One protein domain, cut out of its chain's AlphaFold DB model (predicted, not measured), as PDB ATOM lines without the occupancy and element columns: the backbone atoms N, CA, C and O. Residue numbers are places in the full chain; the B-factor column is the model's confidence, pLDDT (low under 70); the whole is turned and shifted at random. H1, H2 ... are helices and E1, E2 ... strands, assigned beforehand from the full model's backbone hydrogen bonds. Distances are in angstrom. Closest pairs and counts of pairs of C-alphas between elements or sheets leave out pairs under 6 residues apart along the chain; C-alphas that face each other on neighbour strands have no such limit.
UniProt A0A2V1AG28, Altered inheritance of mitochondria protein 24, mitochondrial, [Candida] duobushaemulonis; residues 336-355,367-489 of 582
ATOM      1  N   THR A 336     212.100 196.865 237.968       42.38
ATOM      2  CA  THR A 336     212.978 195.731 238.292       42.38
ATOM      3  C   THR A 336     212.238 194.402 238.204       42.38
ATOM      4  O   THR A 336     212.886 193.367 238.132       42.38
ATOM      5  N   ILE A 337     210.907 194.408 238.180       44.75
ATOM      6  CA  ILE A 337     210.124 193.244 237.786       44.75
ATOM      7  C   ILE A 337     210.009 193.227 236.279       44.75
ATOM      8  O   ILE A 337     209.636 194.224 235.668       44.75
ATOM      9  N   SER A 338     210.318 192.067 235.728       50.56
ATOM     10  CA  SER A 338     210.041 191.706 234.354       50.56
ATOM     11  C   SER A 338     208.966 190.624 234.386       50.56
ATOM     12  O   SER A 338     209.096 189.650 235.132       50.56
ATOM     13  N   ALA A 339     207.894 190.816 233.622       43.84
ATOM     14  CA  ALA A 339     206.954 189.740 233.339       43.84
ATOM     15  C   ALA A 339     207.626 188.790 232.349       43.84
ATOM     16  O   ALA A 339     207.938 189.224 231.246       43.84
ATOM     17  N   ILE A 340     207.920 187.558 232.756       50.41
ATOM     18  CA  ILE A 340     208.496 186.548 231.873       50.41
ATOM     19  C   ILE A 340     207.348 185.797 231.205       50.41
ATOM     20  O   ILE A 340     206.681 185.009 231.871       50.41
ATOM     21  N   THR A 341     207.132 186.063 229.919       46.31
ATOM     22  CA  THR A 341     206.220 185.308 229.042       46.31
ATOM     23  C   THR A 341     207.057 184.255 228.315       46.31
ATOM     24  O   THR A 341     208.050 184.619 227.679       46.31
ATOM     25  N   SER A 342     206.702 182.974 228.425       46.72
ATOM     26  CA  SER A 342     207.520 181.851 227.932       46.72
ATOM     27  C   SER A 342     206.924 181.224 226.666       46.72
ATOM     28  O   SER A 342     205.804 180.722 226.733       46.72
ATOM     29  N   THR A 343     207.634 181.210 225.526       56.91
ATOM     30  CA  THR A 343     207.140 180.513 224.310       56.91
ATOM     31  C   THR A 343     207.383 179.003 224.330       56.91
ATOM     32  O   THR A 343     206.674 178.275 223.649       56.91
ATOM     33  N   GLU A 344     208.314 178.518 225.155       63.47
ATOM     34  CA  GLU A 344     208.531 177.091 225.440       63.47
ATOM     35  C   GLU A 344     208.579 176.839 226.964       63.47
ATOM     36  O   GLU A 344     208.874 177.769 227.730       63.47
ATOM     37  N   PRO A 345     208.320 175.606 227.452       67.62
ATOM     38  CA  PRO A 345     208.374 175.274 228.879       67.62
ATOM     39  C   PRO A 345     209.758 175.502 229.519       67.62
ATOM     40  O   PRO A 345     210.687 174.713 229.349       67.62
ATOM     41  N   THR A 346     209.889 176.562 230.319       74.12
ATOM     42  CA  THR A 346     211.174 177.065 230.838       74.12
ATOM     43  C   THR A 346     211.309 176.860 232.348       74.12
ATOM     44  O   THR A 346     210.358 177.019 233.113       74.12
ATOM     45  N   SER A 347     212.517 176.528 232.812       82.00
ATOM     46  CA  SER A 347     212.849 176.386 234.235       82.00
ATOM     47  C   SER A 347     213.693 177.560 234.743       82.00
ATOM     48  O   SER A 347     214.679 177.965 234.132       82.00
ATOM     49  N   LEU A 348     213.315 178.105 235.898       83.19
ATOM     50  CA  LEU A 348     213.887 179.313 236.495       83.19
ATOM     51  C   LEU A 348     214.317 179.039 237.937       83.19
ATOM     52  O   LEU A 348     213.596 178.384 238.688       83.19
ATOM     53  N   ILE A 349     215.462 179.579 238.355       81.94
ATOM     54  CA  ILE A 349     215.928 179.498 239.747       81.94
ATOM     55  C   ILE A 349     215.987 180.913 240.329       81.94
ATOM     56  O   ILE A 349     216.661 181.794 239.793       81.94
ATOM     57  N   VAL A 350     215.264 181.143 241.430       80.88
ATOM     58  CA  VAL A 350     214.992 182.479 241.990       80.88
ATOM     59  C   VAL A 350     215.332 182.538 243.484       80.88
ATOM     60  O   VAL A 350     214.918 181.691 244.270       80.88
ATOM     61  N   SER A 351     216.075 183.568 243.891       78.12
ATOM     62  CA  SER A 351     216.370 183.921 245.286       78.12
ATOM     63  C   SER A 351     215.228 184.743 245.896       78.12
ATOM     64  O   SER A 351     214.755 185.708 245.306       78.12
ATOM     65  N   ALA A 352     214.821 184.441 247.128       62.75
ATOM     66  CA  ALA A 352     213.782 185.183 247.847       62.75
ATOM     67  C   ALA A 352     214.306 186.386 248.665       62.75
ATOM     68  O   ALA A 352     213.624 186.861 249.578       62.75
ATOM     69  N   GLN A 353     215.517 186.898 248.402       61.97
ATOM     70  CA  GLN A 353     216.053 188.012 249.193       61.97
ATOM     71  C   GLN A 353     215.456 189.371 248.790       61.97
ATOM     72  O   GLN A 353     215.592 189.824 247.656       61.97
ATOM     73  N   THR A 354     214.912 190.103 249.763       50.22
ATOM     74  CA  THR A 354     214.709 191.559 249.670       50.22
ATOM     75  C   THR A 354     215.991 192.288 250.088       50.22
ATOM     76  O   THR A 354     216.208 192.606 251.257       50.22
ATOM     77  N   CYS A 355     216.896 192.523 249.135       44.69
ATOM     78  CA  CYS A 355     218.179 193.166 249.423       44.69
ATOM     79  C   CYS A 355     218.017 194.681 249.659       44.69
ATOM     80  O   CYS A 355     217.706 195.439 248.741       44.69
ATOM     81  N   GLN A 367     221.779 184.577 255.522       62.09
ATOM     82  CA  GLN A 367     221.570 183.174 255.167       62.09
ATOM     83  C   GLN A 367     221.697 183.008 253.648       62.09
ATOM     84  O   GLN A 367     221.080 183.754 252.882       62.09
ATOM     85  N   ARG A 368     222.523 182.048 253.236       73.38
ATOM     86  CA  ARG A 368     222.562 181.523 251.876       73.38
ATOM     87  C   ARG A 368     221.916 180.146 251.895       73.38
ATOM     88  O   ARG A 368     222.094 179.410 252.862       73.38
ATOM     89  N   SER A 369     221.184 179.817 250.842       78.00
ATOM     90  CA  SER A 369     220.732 178.452 250.580       78.00
ATOM     91  C   SER A 369     221.256 178.000 249.225       78.00
ATOM     92  O   SER A 369     221.613 178.823 248.375       78.00
ATOM     93  N   PHE A 370     221.354 176.687 249.066       81.44
ATOM     94  CA  PHE A 370     221.945 176.058 247.898       81.44
ATOM     95  C   PHE A 370     220.859 175.344 247.099       81.44
ATOM     96  O   PHE A 370     219.980 174.714 247.684       81.44
ATOM     97  N   ALA A 371     220.945 175.428 245.776       82.81
ATOM     98  CA  ALA A 371     220.202 174.589 244.851       82.81
ATOM     99  C   ALA A 371     221.199 173.703 244.099       82.81
ATOM    100  O   ALA A 371     222.140 174.209 243.478       82.81
ATOM    101  N   SER A 372     220.998 172.390 244.174       83.88
ATOM    102  CA  SER A 372     221.625 171.426 243.275       83.88
ATOM    103  C   SER A 372     220.918 171.479 241.924       83.88
ATOM    104  O   SER A 372     219.692 171.442 241.848       83.88
ATOM    105  N   LEU A 373     221.708 171.578 240.864       84.19
ATOM    106  CA  LEU A 373     221.263 171.566 239.484       84.19
ATOM    107  C   LEU A 373     221.848 170.327 238.809       84.19
ATOM    108  O   LEU A 373     223.058 170.248 238.595       84.19
ATOM    109  N   GLU A 374     220.990 169.363 238.500       84.12
ATOM    110  CA  GLU A 374     221.355 168.159 237.757       84.12
ATOM    111  C   GLU A 374     221.267 168.447 236.258       84.12
ATOM    112  O   GLU A 374     220.244 168.910 235.755       84.12
ATOM    113  N   LEU A 375     222.369 168.209 235.548       84.69
ATOM    114  CA  LEU A 375     222.523 168.518 234.133       84.69
ATOM    115  C   LEU A 375     222.556 167.197 233.363       84.69
ATOM    116  O   LEU A 375     223.539 166.456 233.381       84.69
ATOM    117  N   ASN A 376     221.436 166.890 232.715       81.06
ATOM    118  CA  ASN A 376     221.193 165.651 231.969       81.06
ATOM    119  C   ASN A 376     221.742 165.676 230.524       81.06
ATOM    120  O   ASN A 376     221.788 164.637 229.857       81.06
ATOM    121  N   GLY A 377     222.189 166.843 230.046       76.38
ATOM    122  CA  GLY A 377     222.566 167.087 228.651       76.38
ATOM    123  C   GLY A 377     221.381 167.298 227.706       76.38
ATOM    124  O   GLY A 377     221.551 167.127 226.505       76.38
ATOM    125  N   VAL A 378     220.197 167.616 228.243       79.00
ATOM    126  CA  VAL A 378     218.991 167.998 227.481       79.00
ATOM    127  C   VAL A 378     218.645 169.472 227.703       79.00
ATOM    128  O   VAL A 378     218.222 170.140 226.770       79.00
ATOM    129  N   THR A 379     218.848 169.996 228.918       78.44
ATOM    130  CA  THR A 379     218.648 171.422 229.235       78.44
ATOM    131  C   THR A 379     219.948 172.058 229.720       78.44
ATOM    132  O   THR A 379     220.448 171.689 230.791       78.44
ATOM    133  N   ASP A 380     220.450 173.046 228.986       86.88
ATOM    134  CA  ASP A 380     221.558 173.895 229.423       86.88
ATOM    135  C   ASP A 380     221.028 175.100 230.225       86.88
ATOM    136  O   ASP A 380     219.821 175.328 230.321       86.88
ATOM    137  N   TRP A 381     221.916 175.858 230.875       88.38
ATOM    138  CA  TRP A 381     221.536 176.913 231.820       88.38
ATOM    139  C   TRP A 381     222.418 178.162 231.726       88.38
ATOM    140  O   TRP A 381     223.647 178.101 231.676       88.38
ATOM    141  N   ALA A 382     221.784 179.333 231.794       87.25
ATOM    142  CA  ALA A 382     222.446 180.626 231.892       87.25
ATOM    143  C   ALA A 382     222.355 181.173 233.325       87.25
ATOM    144  O   ALA A 382     221.289 181.558 233.805       87.25
ATOM    145  N   ILE A 383     223.494 181.233 234.016       88.38
ATOM    146  CA  ILE A 383     223.626 181.750 235.383       88.38
ATOM    147  C   ILE A 383     223.941 183.248 235.314       88.38
ATOM    148  O   ILE A 383     225.026 183.668 234.902       88.38
ATOM    149  N   LEU A 384     222.965 184.066 235.707       82.50
ATOM    150  CA  LEU A 384     222.951 185.516 235.490       82.50
ATOM    151  C   LEU A 384     223.658 186.297 236.610       82.50
ATOM    152  O   LEU A 384     224.130 187.419 236.388       82.50
ATOM    153  N   GLN A 385     223.756 185.701 237.805       80.62
ATOM    154  CA  GLN A 385     224.454 186.267 238.960       80.62
ATOM    155  C   GLN A 385     225.879 185.715 239.080       80.62
ATOM    156  O   GLN A 385     226.091 184.509 239.190       80.62
ATOM    157  N   LYS A 386     226.864 186.620 239.116       74.19
ATOM    158  CA  LYS A 386     228.300 186.282 239.135       74.19
ATOM    159  C   LYS A 386     228.721 185.396 240.308       74.19
ATOM    160  O   LYS A 386     229.592 184.552 240.136       74.19
ATOM    161  N   ASP A 387     228.102 185.612 241.464       78.56
ATOM    162  CA  ASP A 387     228.516 185.018 242.737       78.56
ATOM    163  C   ASP A 387     227.664 183.784 243.103       78.56
ATOM    164  O   ASP A 387     227.768 183.285 244.223       78.56
ATOM    165  N   ALA A 388     226.797 183.319 242.189       84.06
ATOM    166  CA  ALA A 388     225.862 182.221 242.436       84.06
ATOM    167  C   ALA A 388     226.490 180.834 242.238       84.06
ATOM    168  O   ALA A 388     226.327 179.972 243.096       84.06
ATOM    169  N   LEU A 389     227.244 180.599 241.161       86.69
ATOM    170  CA  LEU A 389     227.880 179.299 240.911       86.69
ATOM    171  C   LEU A 389     229.005 179.037 241.927       86.69
ATOM    172  O   LEU A 389     229.997 179.761 241.924       86.69
ATOM    173  N   GLN A 390     228.851 178.026 242.792       86.44
ATOM    174  CA  GLN A 390     229.860 177.670 243.804       86.44
ATOM    175  C   GLN A 390     230.727 176.483 243.374       86.44
ATOM    176  O   GLN A 390     231.941 176.512 243.541       86.44
ATOM    177  N   VAL A 391     230.095 175.429 242.851       85.50
ATOM    178  CA  VAL A 391     230.732 174.151 242.490       85.50
ATOM    179  C   VAL A 391     230.097 173.639 241.202       85.50
ATOM    180  O   VAL A 391     228.904 173.848 240.981       85.50
ATOM    181  N   TYR A 392     230.873 172.957 240.366       87.81
ATOM    182  CA  TYR A 392     230.372 172.195 239.228       87.81
ATOM    183  C   TYR A 392     231.308 171.028 238.897       87.81
ATOM    184  O   TYR A 392     232.506 171.099 239.171       87.81
ATOM    185  N   GLY A 393     230.776 169.973 238.286       85.00
ATOM    186  CA  GLY A 393     231.561 168.843 237.789       85.00
ATOM    187  C   GLY A 393     230.706 167.836 237.025       85.00
ATOM    188  O   GLY A 393     229.520 167.682 237.307       85.00
ATOM    189  N   GLY A 394     231.288 167.153 236.041       87.56
ATOM    190  CA  GLY A 394     230.579 166.152 235.247       87.56
ATOM    191  C   GLY A 394     231.394 165.615 234.071       87.56
ATOM    192  O   GLY A 394     232.367 166.254 233.671       87.56
ATOM    193  N   PRO A 395     231.009 164.454 233.506       78.94
ATOM    194  CA  PRO A 395     231.764 163.775 232.450       78.94
ATOM    195  C   PRO A 395     231.712 164.481 231.087       78.94
ATOM    196  O   PRO A 395     232.492 164.152 230.198       78.94
ATOM    197  N   SER A 396     230.780 165.414 230.879       85.31
ATOM    198  CA  SER A 396     230.641 166.147 229.609       85.31
ATOM    199  C   SER A 396     230.124 167.563 229.859       85.31
ATOM    200  O   SER A 396     229.211 168.027 229.181       85.31
ATOM    201  N   LEU A 397     230.652 168.214 230.895       87.00
ATOM    202  CA  LEU A 397     230.205 169.529 231.336       87.00
ATOM    203  C   LEU A 397     230.953 170.650 230.600       87.00
ATOM    204  O   LEU A 397     232.179 170.743 230.680       87.00
ATOM    205  N   VAL A 398     230.215 171.552 229.955       85.88
ATOM    206  CA  VAL A 398     230.750 172.765 229.322       85.88
ATOM    207  C   VAL A 398     230.420 173.975 230.196       85.88
ATOM    208  O   VAL A 398     229.266 174.168 230.566       85.88
ATOM    209  N   VAL A 399     231.415 174.811 230.515       88.06
ATOM    210  CA  VAL A 399     231.228 176.063 231.275       88.06
ATOM    211  C   VAL A 399     231.864 177.230 230.521       88.06
ATOM    212  O   VAL A 399     233.074 177.254 230.309       88.06
ATOM    213  N   GLY A 400     231.053 178.217 230.135       85.38
ATOM    214  CA  GLY A 400     231.468 179.371 229.331       85.38
ATOM    215  C   GLY A 400     231.103 180.709 229.978       85.38
ATOM    216  O   GLY A 400     230.135 180.809 230.727       85.38
ATOM    217  N   LYS A 401     231.850 181.779 229.678       86.00
ATOM    218  CA  LYS A 401     231.514 183.155 230.103       86.00
ATOM    219  C   LYS A 401     231.087 183.985 228.898       86.00
ATOM    220  O   LYS A 401     231.922 184.414 228.105       86.00
ATOM    221  N   HIS A 402     229.787 184.230 228.791       84.12
ATOM    222  CA  HIS A 402     229.160 184.864 227.633       84.12
ATOM    223  C   HIS A 402     228.770 186.307 227.960       84.12
ATOM    224  O   HIS A 402     228.518 186.662 229.114       84.12
ATOM    225  N   LYS A 403     228.751 187.183 226.952       81.62
ATOM    226  CA  LYS A 403     228.319 188.579 227.123       81.62
ATOM    227  C   LYS A 403     226.795 188.620 227.106       81.62
ATOM    228  O   LYS A 403     226.188 188.064 226.202       81.62
ATOM    229  N   THR A 404     226.179 189.318 228.058       77.81
ATOM    230  CA  THR A 404     224.734 189.593 228.030       77.81
ATOM    231  C   THR A 404     224.421 190.402 226.768       77.81
ATOM    232  O   THR A 404     224.958 191.515 226.639       77.81
ATOM    233  N   PRO A 405     223.605 189.890 225.833       72.44
ATOM    234  CA  PRO A 405     223.309 190.604 224.601       72.44
ATOM    235  C   PRO A 405     222.520 191.877 224.897       72.44
ATOM    236  O   PRO A 405     221.763 191.949 225.865       72.44
ATOM    237  N   LYS A 406     222.734 192.908 224.074       72.00
ATOM    238  CA  LYS A 406     222.053 194.211 224.196       72.00
ATOM    239  C   LYS A 406     220.857 194.352 223.258       72.00
ATOM    240  O   LYS A 406     219.953 195.130 223.545       72.00
ATOM    241  N   ASN A 407     220.887 193.643 222.132       77.88
ATOM    242  CA  ASN A 407     219.953 193.746 221.018       77.88
ATOM    243  C   ASN A 407     219.682 192.341 220.474       77.88
ATOM    244  O   ASN A 407     220.629 191.553 220.408       77.88
ATOM    245  N   ILE A 408     218.442 192.065 220.064       75.00
ATOM    246  CA  ILE A 408     218.000 190.723 219.645       75.00
ATOM    247  C   ILE A 408     218.816 190.157 218.474       75.00
ATOM    248  O   ILE A 408     219.441 190.937 217.753       75.00
ATOM    249  N   SER A 409     218.839 188.846 218.242       74.69
ATOM    250  CA  SER A 409     219.628 188.222 217.169       74.69
ATOM    251  C   SER A 409     219.218 188.734 215.772       74.69
ATOM    252  O   SER A 409     218.101 189.201 215.549       74.69
ATOM    253  N   ARG A 410     220.147 188.710 214.800       74.25
ATOM    254  CA  ARG A 410     219.851 189.153 213.415       74.25
ATOM    255  C   ARG A 410     218.919 188.195 212.668       74.25
ATOM    256  O   ARG A 410     218.284 188.636 211.715       74.25
ATOM    257  N   ALA A 411     218.905 186.918 213.049       71.12
ATOM    258  CA  ALA A 411     218.006 185.920 212.480       71.12
ATOM    259  C   ALA A 411     216.586 186.184 212.987       71.12
ATOM    260  O   ALA A 411     215.725 186.547 212.192       71.12
ATOM    261  N   PHE A 412     216.403 186.175 214.311       66.38
ATOM    262  CA  PHE A 412     215.121 186.431 214.965       66.38
ATOM    263  C   PHE A 412     214.485 187.754 214.516       66.38
ATOM    264  O   PHE A 412     213.343 187.772 214.075       66.38
ATOM    265  N   ALA A 413     215.258 188.849 214.464       66.69
ATOM    266  CA  ALA A 413     214.769 190.139 213.964       66.69
ATOM    267  C   ALA A 413     214.155 190.082 212.547       66.69
ATOM    268  O   ALA A 413     213.244 190.848 212.250       66.69
ATOM    269  N   ARG A 414     214.657 189.200 211.671       70.25
ATOM    270  CA  ARG A 414     214.130 189.006 210.312       70.25
ATOM    271  C   ARG A 414     212.921 188.076 210.309       70.25
ATOM    272  O   ARG A 414     211.923 188.419 209.686       70.25
ATOM    273  N   THR A 415     213.003 186.944 211.009       68.44
ATOM    274  CA  THR A 415     211.923 185.948 211.087       68.44
ATOM    275  C   THR A 415     210.660 186.539 211.717       68.44
ATOM    276  O   THR A 415     209.571 186.358 211.186       68.44
ATOM    277  N   SER A 416     210.801 187.336 212.780       59.72
ATOM    278  CA  SER A 416     209.691 188.010 213.472       59.72
ATOM    279  C   SER A 416     209.216 189.306 212.787       59.72
ATOM    280  O   SER A 416     208.459 190.068 213.386       59.72
ATOM    281  N   GLY A 417     209.689 189.620 211.571       63.03
ATOM    282  CA  GLY A 417     209.266 190.805 210.806       63.03
ATOM    283  C   GLY A 417     209.615 192.164 211.438       63.03
ATOM    284  O   GLY A 417     208.985 193.174 211.121       63.03
ATOM    285  N   LEU A 418     210.592 192.220 212.348       65.56
ATOM    286  CA  LEU A 418     210.863 193.406 213.163       65.56
ATOM    287  C   LEU A 418     211.692 194.462 212.417       65.56
ATOM    288  O   LEU A 418     212.729 194.182 211.812       65.56
ATOM    289  N   SER A 419     211.277 195.726 212.545       55.78
ATOM    290  CA  SER A 419     212.003 196.886 212.011       55.78
ATOM    291  C   SER A 419     213.290 197.162 212.806       55.78
ATOM    292  O   SER A 419     213.357 198.057 213.653       55.78
ATOM    293  N   GLY A 420     214.338 196.389 212.516       72.56
ATOM    294  CA  GLY A 420     215.653 196.483 213.149       72.56
ATOM    295  C   GLY A 420     215.823 195.539 214.345       72.56
ATOM    296  O   GLY A 420     215.073 194.588 214.526       72.56
ATOM    297  N   ARG A 421     216.858 195.779 215.162       72.81
ATOM    298  CA  ARG A 421     217.187 194.949 216.337       72.81
ATOM    299  C   ARG A 421     216.792 195.676 217.639       72.81
ATOM    300  O   ARG A 421     217.650 196.389 218.176       72.81
ATOM    301  N   PRO A 422     215.554 195.541 218.161       66.56
ATOM    302  CA  PRO A 422     215.185 196.041 219.489       66.56
ATOM    303  C   PRO A 422     216.105 195.512 220.598       66.56
ATOM    304  O   PRO A 422     216.898 194.585 220.399       66.56
ATOM    305  N   ARG A 423     216.039 196.139 221.778       67.69
ATOM    306  CA  ARG A 423     216.857 195.744 222.930       67.69
ATOM    307  C   ARG A 423     216.274 194.515 223.625       67.69
ATOM    308  O   ARG A 423     215.074 194.434 223.842       67.69
ATOM    309  N   THR A 424     217.153 193.622 224.066       65.12
ATOM    310  CA  THR A 424     216.800 192.428 224.862       65.12
ATOM    311  C   THR A 424     216.385 192.758 226.298       65.12
ATOM    312  O   THR A 424     215.942 191.883 227.026       65.12
ATOM    313  N   GLY A 425     216.649 193.985 226.768       60.03
ATOM    314  CA  GLY A 425     216.469 194.447 228.155       60.03
ATOM    315  C   GLY A 425     217.343 193.755 229.215       60.03
ATOM    316  O   GLY A 425     217.656 194.380 230.232       60.03
ATOM    317  N   LEU A 426     217.848 192.545 228.948       63.81
ATOM    318  CA  LEU A 426     218.765 191.769 229.794       63.81
ATOM    319  C   LEU A 426     220.000 192.571 230.235       63.81
ATOM    320  O   LEU A 426     220.475 192.428 231.359       63.81
ATOM    321  N   SER A 427     220.475 193.506 229.403       57.53
ATOM    322  CA  SER A 427     221.564 194.424 229.766       57.53
ATOM    323  C   SER A 427     221.258 195.351 230.963       57.53
ATOM    324  O   SER A 427     222.160 196.048 231.426       57.53
ATOM    325  N   THR A 428     220.019 195.379 231.474       56.38
ATOM    326  CA  THR A 428     219.619 196.117 232.689       56.38
ATOM    327  C   THR A 428     219.735 195.307 233.989       56.38
ATOM    328  O   THR A 428     219.572 195.888 235.061       56.38
ATOM    329  N   LEU A 429     220.073 194.007 233.945       56.66
ATOM    330  CA  LEU A 429     220.318 193.201 235.159       56.66
ATOM    331  C   LEU A 429     221.577 193.636 235.935       56.66
ATOM    332  O   LEU A 429     221.749 193.273 237.097       56.66
ATOM    333  N   GLY A 430     222.465 194.421 235.315       52.38
ATOM    334  CA  GLY A 430     223.686 194.955 235.932       52.38
ATOM    335  C   GLY A 430     224.920 194.051 235.801       52.38
ATOM    336  O   GLY A 430     226.047 194.518 235.993       52.38
ATOM    337  N   SER A 431     224.754 192.787 235.405       59.12
ATOM    338  CA  SER A 431     225.853 191.942 234.937       59.12
ATOM    339  C   SER A 431     226.201 192.278 233.475       59.12
ATOM    340  O   SER A 431     225.331 192.506 232.643       59.12
ATOM    341  N   ARG A 432     227.503 192.348 233.147       64.31
ATOM    342  CA  ARG A 432     228.009 192.552 231.764       64.31
ATOM    343  C   ARG A 432     228.142 191.233 230.975       64.31
ATOM    344  O   ARG A 432     228.750 191.206 229.907       64.31
ATOM    345  N   GLY A 433     227.668 190.133 231.551       77.62
ATOM    346  CA  GLY A 433     227.905 188.768 231.105       77.62
ATOM    347  C   GLY A 433     227.353 187.755 232.102       77.62
ATOM    348  O   GLY A 433     227.215 188.075 233.284       77.62
ATOM    349  N   PHE A 434     227.051 186.563 231.601       85.56
ATOM    350  CA  PHE A 434     226.508 185.423 232.334       85.56
ATOM    351  C   PHE A 434     227.458 184.225 232.225       85.56
ATOM    352  O   PHE A 434     228.300 184.171 231.320       85.56
ATOM    353  N   THR A 435     227.334 183.269 233.143       87.81
ATOM    354  CA  THR A 435     228.020 181.978 233.031       87.81
ATOM    355  C   THR A 435     227.056 180.985 232.398       87.81
ATOM    356  O   THR A 435     226.037 180.655 232.996       87.81
ATOM    357  N   PHE A 436     227.363 180.534 231.188       89.38
ATOM    358  CA  PHE A 436     226.701 179.394 230.565       89.38
ATOM    359  C   PHE A 436     227.238 178.106 231.196       89.38
ATOM    360  O   PHE A 436     228.449 177.992 231.414       89.38
ATOM    361  N   ILE A 437     226.355 177.156 231.483       89.75
ATOM    362  CA  ILE A 437     226.703 175.806 231.915       89.75
ATOM    363  C   ILE A 437     225.803 174.802 231.194       89.75
ATOM    364  O   ILE A 437     224.594 175.008 231.122       89.75
ATOM    365  N   GLY A 438     226.385 173.738 230.652       87.31
ATOM    366  CA  GLY A 438     225.652 172.794 229.815       87.31
ATOM    367  C   GLY A 438     226.292 171.417 229.698       87.31
ATOM    368  O   GLY A 438     227.375 171.171 230.237       87.31
ATOM    369  N   GLY A 439     225.613 170.517 228.991       87.19
ATOM    370  CA  GLY A 439     226.010 169.115 228.853       87.19
ATOM    371  C   GLY A 439     225.698 168.273 230.097       87.19
ATOM    372  O   GLY A 439     224.664 168.461 230.734       87.19
ATOM    373  N   ARG A 440     226.558 167.297 230.435       85.25
ATOM    374  CA  ARG A 440     226.291 166.317 231.515       85.25
ATOM    375  C   ARG A 440     227.128 166.538 232.772       85.25
ATOM    376  O   ARG A 440     228.359 166.505 232.706       85.25
ATOM    377  N   GLY A 441     226.457 166.667 233.920       87.50
ATOM    378  CA  GLY A 441     227.082 166.850 235.233       87.50
ATOM    379  C   GLY A 441     226.129 167.304 236.340       87.50
ATOM    380  O   GLY A 441     224.917 167.139 236.253       87.50
ATOM    381  N   VAL A 442     226.696 167.906 237.384       86.69
ATOM    382  CA  VAL A 442     225.982 168.560 238.489       86.69
ATOM    383  C   VAL A 442     226.620 169.924 238.756       86.69
ATOM    384  O   VAL A 442     227.842 170.079 238.672       86.69
ATOM    385  N   ALA A 443     225.804 170.913 239.115       86.88
ATOM    386  CA  ALA A 443     226.248 172.216 239.599       86.88
ATOM    387  C   ALA A 443     225.556 172.596 240.915       86.88
ATOM    388  O   ALA A 443     224.411 172.229 241.159       86.88
ATOM    389  N   ALA A 444     226.242 173.358 241.766       83.31
ATOM    390  CA  ALA A 444     225.697 173.906 243.003       83.31
ATOM    391  C   ALA A 444     225.632 175.434 242.913       83.31
ATOM    392  O   ALA A 444     226.661 176.116 242.828       83.31
ATOM    393  N   LEU A 445     224.413 175.972 242.955       86.56
ATOM    394  CA  LEU A 445     224.142 177.407 242.984       86.56
ATOM    395  C   LEU A 445     223.853 177.843 244.422       86.56
ATOM    396  O   LEU A 445     223.031 177.225 245.089       86.56
ATOM    397  N   ALA A 446     224.470 178.923 244.895       82.94
ATOM    398  CA  ALA A 446     224.118 179.573 246.154       82.94
ATOM    399  C   ALA A 446     223.334 180.862 245.891       82.94
ATOM    400  O   ALA A 446     223.846 181.805 245.289       82.94
ATOM    401  N   GLY A 447     222.108 180.926 246.400       78.44
ATOM    402  CA  GLY A 447     221.350 182.169 246.492       78.44
ATOM    403  C   GLY A 447     221.430 182.764 247.891       78.44
ATOM    404  O   GLY A 447     221.597 182.058 248.885       78.44
ATOM    405  N   HIS A 448     221.270 184.080 247.988       76.31
ATOM    406  CA  HIS A 448     220.971 184.725 249.265       76.31
ATOM    407  C   HIS A 448     219.478 184.536 249.601       76.31
ATOM    408  O   HIS A 448     218.622 184.614 248.721       76.31
ATOM    409  N   GLY A 449     219.149 184.296 250.870       73.62
ATOM    410  CA  GLY A 449     217.804 183.871 251.280       73.62
ATOM    411  C   GLY A 449     217.506 182.415 250.897       73.62
ATOM    412  O   GLY A 449     218.428 181.632 250.668       73.62
ATOM    413  N   GLN A 450     216.221 182.054 250.838       73.06
ATOM    414  CA  GLN A 450     215.760 180.793 250.242       73.06
ATOM    415  C   GLN A 450     215.850 180.859 248.710       73.06
ATOM    416  O   GLN A 450     215.665 181.932 248.130       73.06
ATOM    417  N   VAL A 451     216.117 179.721 248.072       78.31
ATOM    418  CA  VAL A 451     216.129 179.550 246.615       78.31
ATOM    419  C   VAL A 451     214.981 178.637 246.207       78.31
ATOM    420  O   VAL A 451     214.748 177.611 246.842       78.31
ATOM    421  N   PHE A 452     214.281 179.018 245.143       77.38
ATOM    422  CA  PHE A 452     213.143 178.299 244.584       77.38
ATOM    423  C   PHE A 452     213.432 177.942 243.129       77.38
ATOM    424  O   PHE A 452     213.869 178.804 242.364       77.38
ATOM    425  N   ALA A 453     213.170 176.692 242.752       80.31
ATOM    426  CA  ALA A 453     213.047 176.291 241.357       80.31
ATOM    427  C   ALA A 453     211.580 176.446 240.934       80.31
ATOM    428  O   ALA A 453     210.679 176.002 241.646       80.31
ATOM    429  N   ILE A 454     211.346 177.089 239.796       76.88
ATOM    430  CA  ILE A 454     210.022 177.344 239.230       76.88
ATOM    431  C   ILE A 454     210.024 176.803 237.802       76.88
ATOM    432  O   ILE A 454     210.969 177.052 237.056       76.88
ATOM    433  N   LYS A 455     208.976 176.072 237.423       78.56
ATOM    434  CA  LYS A 455     208.714 175.691 236.033       78.56
ATOM    435  C   LYS A 455     207.593 176.577 235.506       78.56
ATOM    436  O   LYS A 455     206.578 176.705 236.182       78.56
ATOM    437  N   VAL A 456     207.809 177.174 234.343       73.88
ATOM    438  CA  VAL A 456     206.852 178.008 233.610       73.88
ATOM    439  C   VAL A 456     206.419 177.210 232.389       73.88
ATOM    440  O   VAL A 456     207.267 176.658 231.686       73.88
ATOM    441  N   LYS A 457     205.115 177.083 232.162       72.00
ATOM    442  CA  LYS A 457     204.565 176.405 230.986       72.00
ATOM    443  C   LYS A 457     204.632 177.302 229.750       72.00
ATOM    444  O   LYS A 457     204.866 178.505 229.831       72.00
ATOM    445  N   GLU A 458     204.395 176.689 228.599       70.81
ATOM    446  CA  GLU A 458     204.134 177.400 227.351       70.81
ATOM    447  C   GLU A 458     203.000 178.428 227.541       70.81
ATOM    448  O   GLU A 458     201.959 178.106 228.121       70.81
ATOM    449  N   ASN A 459     203.215 179.659 227.077       63.72
ATOM    450  CA  ASN A 459     202.302 180.804 227.183       63.72
ATOM    451  C   ASN A 459     201.912 181.224 228.622       63.72
ATOM    452  O   ASN A 459     201.001 182.031 228.804       63.72
ATOM    453  N   GLU A 460     202.605 180.730 229.654       56.12
ATOM    454  CA  GLU A 460     202.423 181.173 231.042       56.12
ATOM    455  C   GLU A 460     203.265 182.433 231.330       56.12
ATOM    456  O   GLU A 460     204.425 182.536 230.921       56.12
ATOM    457  N   GLU A 461     202.681 183.405 232.043       56.66
ATOM    458  CA  GLU A 461     203.349 184.654 232.432       56.66
ATOM    459  C   GLU A 461     203.707 184.671 233.922       56.66
ATOM    460  O   GLU A 461     202.834 184.536 234.783       56.66
ATOM    461  N   ILE A 462     204.980 184.920 234.253       55.81
ATOM    462  CA  ILE A 462     205.438 185.011 235.648       55.81
ATOM    463  C   ILE A 462     206.188 186.314 235.963       55.81
ATOM    464  O   ILE A 462     207.170 186.688 235.325       55.81
ATOM    465  N   LEU A 463     205.746 187.022 237.007       56.94
ATOM    466  CA  LEU A 463     206.313 188.310 237.423       56.94
ATOM    467  C   LEU A 463     207.533 188.123 238.341       56.94
ATOM    468  O   LEU A 463     207.381 187.890 239.543       56.94
ATOM    469  N   ILE A 464     208.751 188.274 237.807       60.00
ATOM    470  CA  ILE A 464     210.001 188.023 238.550       60.00
ATOM    471  C   ILE A 464     210.853 189.288 238.682       60.00
ATOM    472  O   ILE A 464     211.073 190.040 237.736       60.00
ATOM    473  N   ASN A 465     211.387 189.511 239.885       65.06
ATOM    474  CA  ASN A 465     212.370 190.559 240.157       65.06
ATOM    475  C   ASN A 465     213.738 190.180 239.547       65.06
ATOM    476  O   ASN A 465     214.349 189.181 239.929       65.06
ATOM    477  N   LYS A 466     214.255 191.001 238.629       66.38
ATOM    478  CA  LYS A 466     215.490 190.755 237.863       66.38
ATOM    479  C   LYS A 466     216.782 190.760 238.690       66.38
ATOM    480  O   LYS A 466     217.817 190.328 238.198       66.38
ATOM    481  N   HIS A 467     216.745 191.213 239.946       68.12
ATOM    482  CA  HIS A 467     217.855 191.056 240.899       68.12
ATOM    483  C   HIS A 467     217.771 189.763 241.727       68.12
ATOM    484  O   HIS A 467     218.699 189.442 242.468       68.12
ATOM    485  N   ASN A 468     216.676 189.017 241.590       74.25
ATOM    486  CA  ASN A 468     216.389 187.794 242.326       74.25
ATOM    487  C   ASN A 468     216.503 186.543 241.441       74.25
ATOM    488  O   ASN A 468     216.770 185.465 241.962       74.25
ATOM    489  N   LEU A 469     216.374 186.670 240.116       78.38
ATOM    490  CA  LEU A 469     216.681 185.593 239.169       78.38
ATOM    491  C   LEU A 469     218.177 185.217 239.261       78.38
ATOM    492  O   LEU A 469     219.048 186.079 239.123       78.38
ATOM    493  N   LEU A 470     218.469 183.945 239.543       80.56
ATOM    494  CA  LEU A 470     219.822 183.386 239.671       80.56
ATOM    495  C   LEU A 470     220.268 182.747 238.355       80.56
ATOM    496  O   LEU A 470     221.352 183.059 237.855       80.56
ATOM    497  N   SER A 471     219.416 181.889 237.793       84.44
ATOM    498  CA  SER A 471     219.622 181.232 236.504       84.44
ATOM    499  C   SER A 471     218.302 180.902 235.808       84.44
ATOM    500  O   SER A 471     217.240 180.862 236.432       84.44
ATOM    501  N   ILE A 472     218.408 180.660 234.506       86.19
ATOM    502  CA  ILE A 472     217.333 180.294 233.583       86.19
ATOM    503  C   ILE A 472     217.826 179.145 232.692       86.19
ATOM    504  O   ILE A 472     219.001 179.148 232.314       86.19
ATOM    505  N   SER A 473     216.971 178.163 232.399       85.06
ATOM    506  CA  SER A 473     217.254 177.132 231.393       85.06
ATOM    507  C   SER A 473     217.276 177.751 229.998       85.06
ATOM    508  O   SER A 473     216.450 178.608 229.703       85.06
ATOM    509  N   VAL A 474     218.203 177.317 229.151       83.00
ATOM    510  CA  VAL A 474     218.382 177.817 227.785       83.00
ATOM    511  C   VAL A 474     218.658 176.666 226.826       83.00
ATOM    512  O   VAL A 474     219.320 175.694 227.192       83.00
ATOM    513  N   ASN A 475     218.240 176.829 225.575       77.50
ATOM    514  CA  ASN A 475     218.516 175.890 224.485       77.50
ATOM    515  C   ASN A 475     219.936 176.070 223.893       77.50
ATOM    516  O   ASN A 475     220.332 175.365 222.968       77.50
ATOM    517  N   GLY A 476     220.736 177.012 224.420       78.50
ATOM    518  CA  GLY A 476     222.154 177.151 224.082       78.50
ATOM    519  C   GLY A 476     222.800 178.487 224.490       78.50
ATOM    520  O   GLY A 476     222.147 179.381 225.032       78.50
ATOM    521  N   PRO A 477     224.102 178.685 224.202       73.31
ATOM    522  CA  PRO A 477     224.868 179.862 224.635       73.31
ATOM    523  C   PRO A 477     224.485 181.188 223.948       73.31
ATOM    524  O   PRO A 477     224.944 182.248 224.383       73.31
ATOM    525  N   HIS A 478     223.671 181.137 222.890       77.75
ATOM    526  CA  HIS A 478     223.159 182.297 222.146       77.75
ATOM    527  C   HIS A 478     221.644 182.501 222.295       77.75
ATOM    528  O   HIS A 478     221.113 183.471 221.769       77.75
ATOM    529  N   ASP A 479     220.957 181.639 223.043       72.69
ATOM    530  CA  ASP A 479     219.495 181.644 223.195       72.69
ATOM    531  C   ASP A 479     218.972 182.965 223.799       72.69
ATOM    532  O   ASP A 479     218.027 183.581 223.313       72.69
ATOM    533  N   LEU A 480     219.722 183.527 224.757       73.00
ATOM    534  CA  LEU A 480     219.453 184.855 225.323       73.00
ATOM    535  C   LEU A 480     219.537 186.017 224.307       73.00
ATOM    536  O   LEU A 480     219.207 187.154 224.656       73.00
ATOM    537  N   GLU A 481     219.997 185.786 223.069       70.44
ATOM    538  CA  GLU A 481     219.886 186.764 221.979       70.44
ATOM    539  C   GLU A 481     218.472 186.836 221.383       70.44
ATOM    540  O   GLU A 481     218.184 187.813 220.699       70.44
ATOM    541  N   ASN A 482     217.579 185.880 221.641       67.19
ATOM    542  CA  ASN A 482     216.202 185.903 221.131       67.19
ATOM    543  C   ASN A 482     215.201 186.527 222.128       67.19
ATOM    544  O   ASN A 482     214.143 186.997 221.718       67.19
ATOM    545  N   CYS A 483     215.556 186.664 223.414       62.59
ATOM    546  CA  CYS A 483     214.714 187.336 224.413       62.59
ATOM    547  C   CYS A 483     214.415 188.807 224.056       62.59
ATOM    548  O   CYS A 483     215.331 189.613 223.854       62.59
ATOM    549  N   VAL A 484     213.138 189.194 224.088       54.38
ATOM    550  CA  VAL A 484     212.643 190.550 223.809       54.38
ATOM    551  C   VAL A 484     212.115 191.188 225.092       54.38
ATOM    552  O   VAL A 484     211.182 190.673 225.699       54.38
ATOM    553  N   VAL A 485     212.626 192.361 225.480       50.75
ATOM    554  CA  VAL A 485     211.940 193.189 226.490       50.75
ATOM    555  C   VAL A 485     211.001 194.159 225.788       50.75
ATOM    556  O   VAL A 485     211.417 195.193 225.261       50.75
ATOM    557  N   GLY A 486     209.730 193.768 225.738       41.69
ATOM    558  CA  GLY A 486     208.640 194.572 225.209       41.69
ATOM    559  C   GLY A 486     208.235 195.671 226.188       41.69
ATOM    560  O   GLY A 486     208.183 195.471 227.400       41.69
ATOM    561  N   ARG A 487     207.904 196.850 225.670       31.98
ATOM    562  CA  ARG A 487     207.306 197.924 226.463       31.98
ATOM    563  C   ARG A 487     205.836 198.025 226.081       31.98
ATOM    564  O   ARG A 487     205.531 198.479 224.980       31.98
ATOM    565  N   GLN A 488     204.940 197.567 226.951       34.00
ATOM    566  CA  GLN A 488     203.506 197.758 226.736       34.00
ATOM    567  C   GLN A 488     203.143 199.211 227.057       34.00
ATOM    568  O   GLN A 488     202.913 199.576 228.207       34.00
ATOM    569  N   ASP A 489     203.095 200.023 226.003       31.06
ATOM    570  CA  ASP A 489     202.522 201.374 226.015       31.06
ATOM    571  C   ASP A 489     201.046 201.353 225.516       31.06
ATOM    572  O   ASP A 489     200.464 202.397 225.227       31.06
TER     573      ASP A 489
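This is residues 336 to 355 and 367 to 489 of the 582 residues of the protein "Altered inheritance of mitochondria protein 24, mitochondrial" of [Candida] duobushaemulonis (UniProt A0A2V1AG28). A strongly twisted seven-stranded sheet is folded over on itself into a partly closed, barrel-like body: E5 and E6 double back, and edge strands E3 and E7 come close at one end. The small pair E1 and E8 forms a second sheet at one side, near the end of E7, while H1 and the loops around it lie off the sheet at the far end. The printed part has 143 residues, with nine named strands and one named helix in the order E1 E2 E3 E4 E5 H1 E6 E7 E8 E9; the neighbour pairs are antiparallel, and the class is mostly strand. The whole is compact, with a radius of gyration of the C-alphas of 15.0 A and spans of 43 by 35 by 28 A.

E1, residues 337 to 342, begins at C-alpha 337 (210.124, 193.244, 237.786). E2 is residues 346 to 351, 16.8 A long. After the cut come E3, residues 368 to 376, 25.5 A, and E4, residues 380 to 383. E5, residues 389 to 402, bends by 142 degrees at residue 392. H1 is residues 410 to 415, with C-alpha 410 at (219.851, 189.153, 213.415). E6, residues 434 to 448, the longest strand by residues, bends by 144 degrees at residue 439. E7 is residues 451 to 456, E8 residues 461 to 465, and E9 residues 469 to 474, ending at C-alpha 474 (218.382, 177.817, 227.785).

In the branched sheet E6 has three neighbours: E3, beside 440 to 448, and E4, beside 434 to 438, on one side, and E5, beside 434 to 445, on the other side. N 373 and O 443 of E3 and E6 are 2.8 A apart, N 437 and O 381 of E6 and E4 2.9 A, and N 436 and O 400 of E6 and E5 2.8 A. E9 is the antiparallel neighbour of E4, with N 382 and O 472 at 2.8 A, and of E2, with N 349 and O 471 at 2.9 A. E7 is on the other side of E2 from E9; N 348 and O 454 are 2.8 A apart. The closest C-alphas of E3 and E7, Ser 369 and Val 451, are 6.2 A apart. E1 and E8 are antiparallel at 147 degrees, with N 340 and O 462 at 2.8 A. H1 is not on the branched sheet; 1 of its 2 O i to N i+4 pairs is within hydrogen-bond range.

The C-alphas farthest apart, Pro 395 and Asp 489, are 48.1 A apart. Residues 356 to 366 are not printed, and C-alphas 355 and 367 are 12.0 A apart across this cut. The link from H1 to E6 is long, 18 residues. The mean pLDDT of the printed part is 72.2; 50 residues are under 70, among them 336 to 345, 422 to 432, 459 to 467 and 482 to 489.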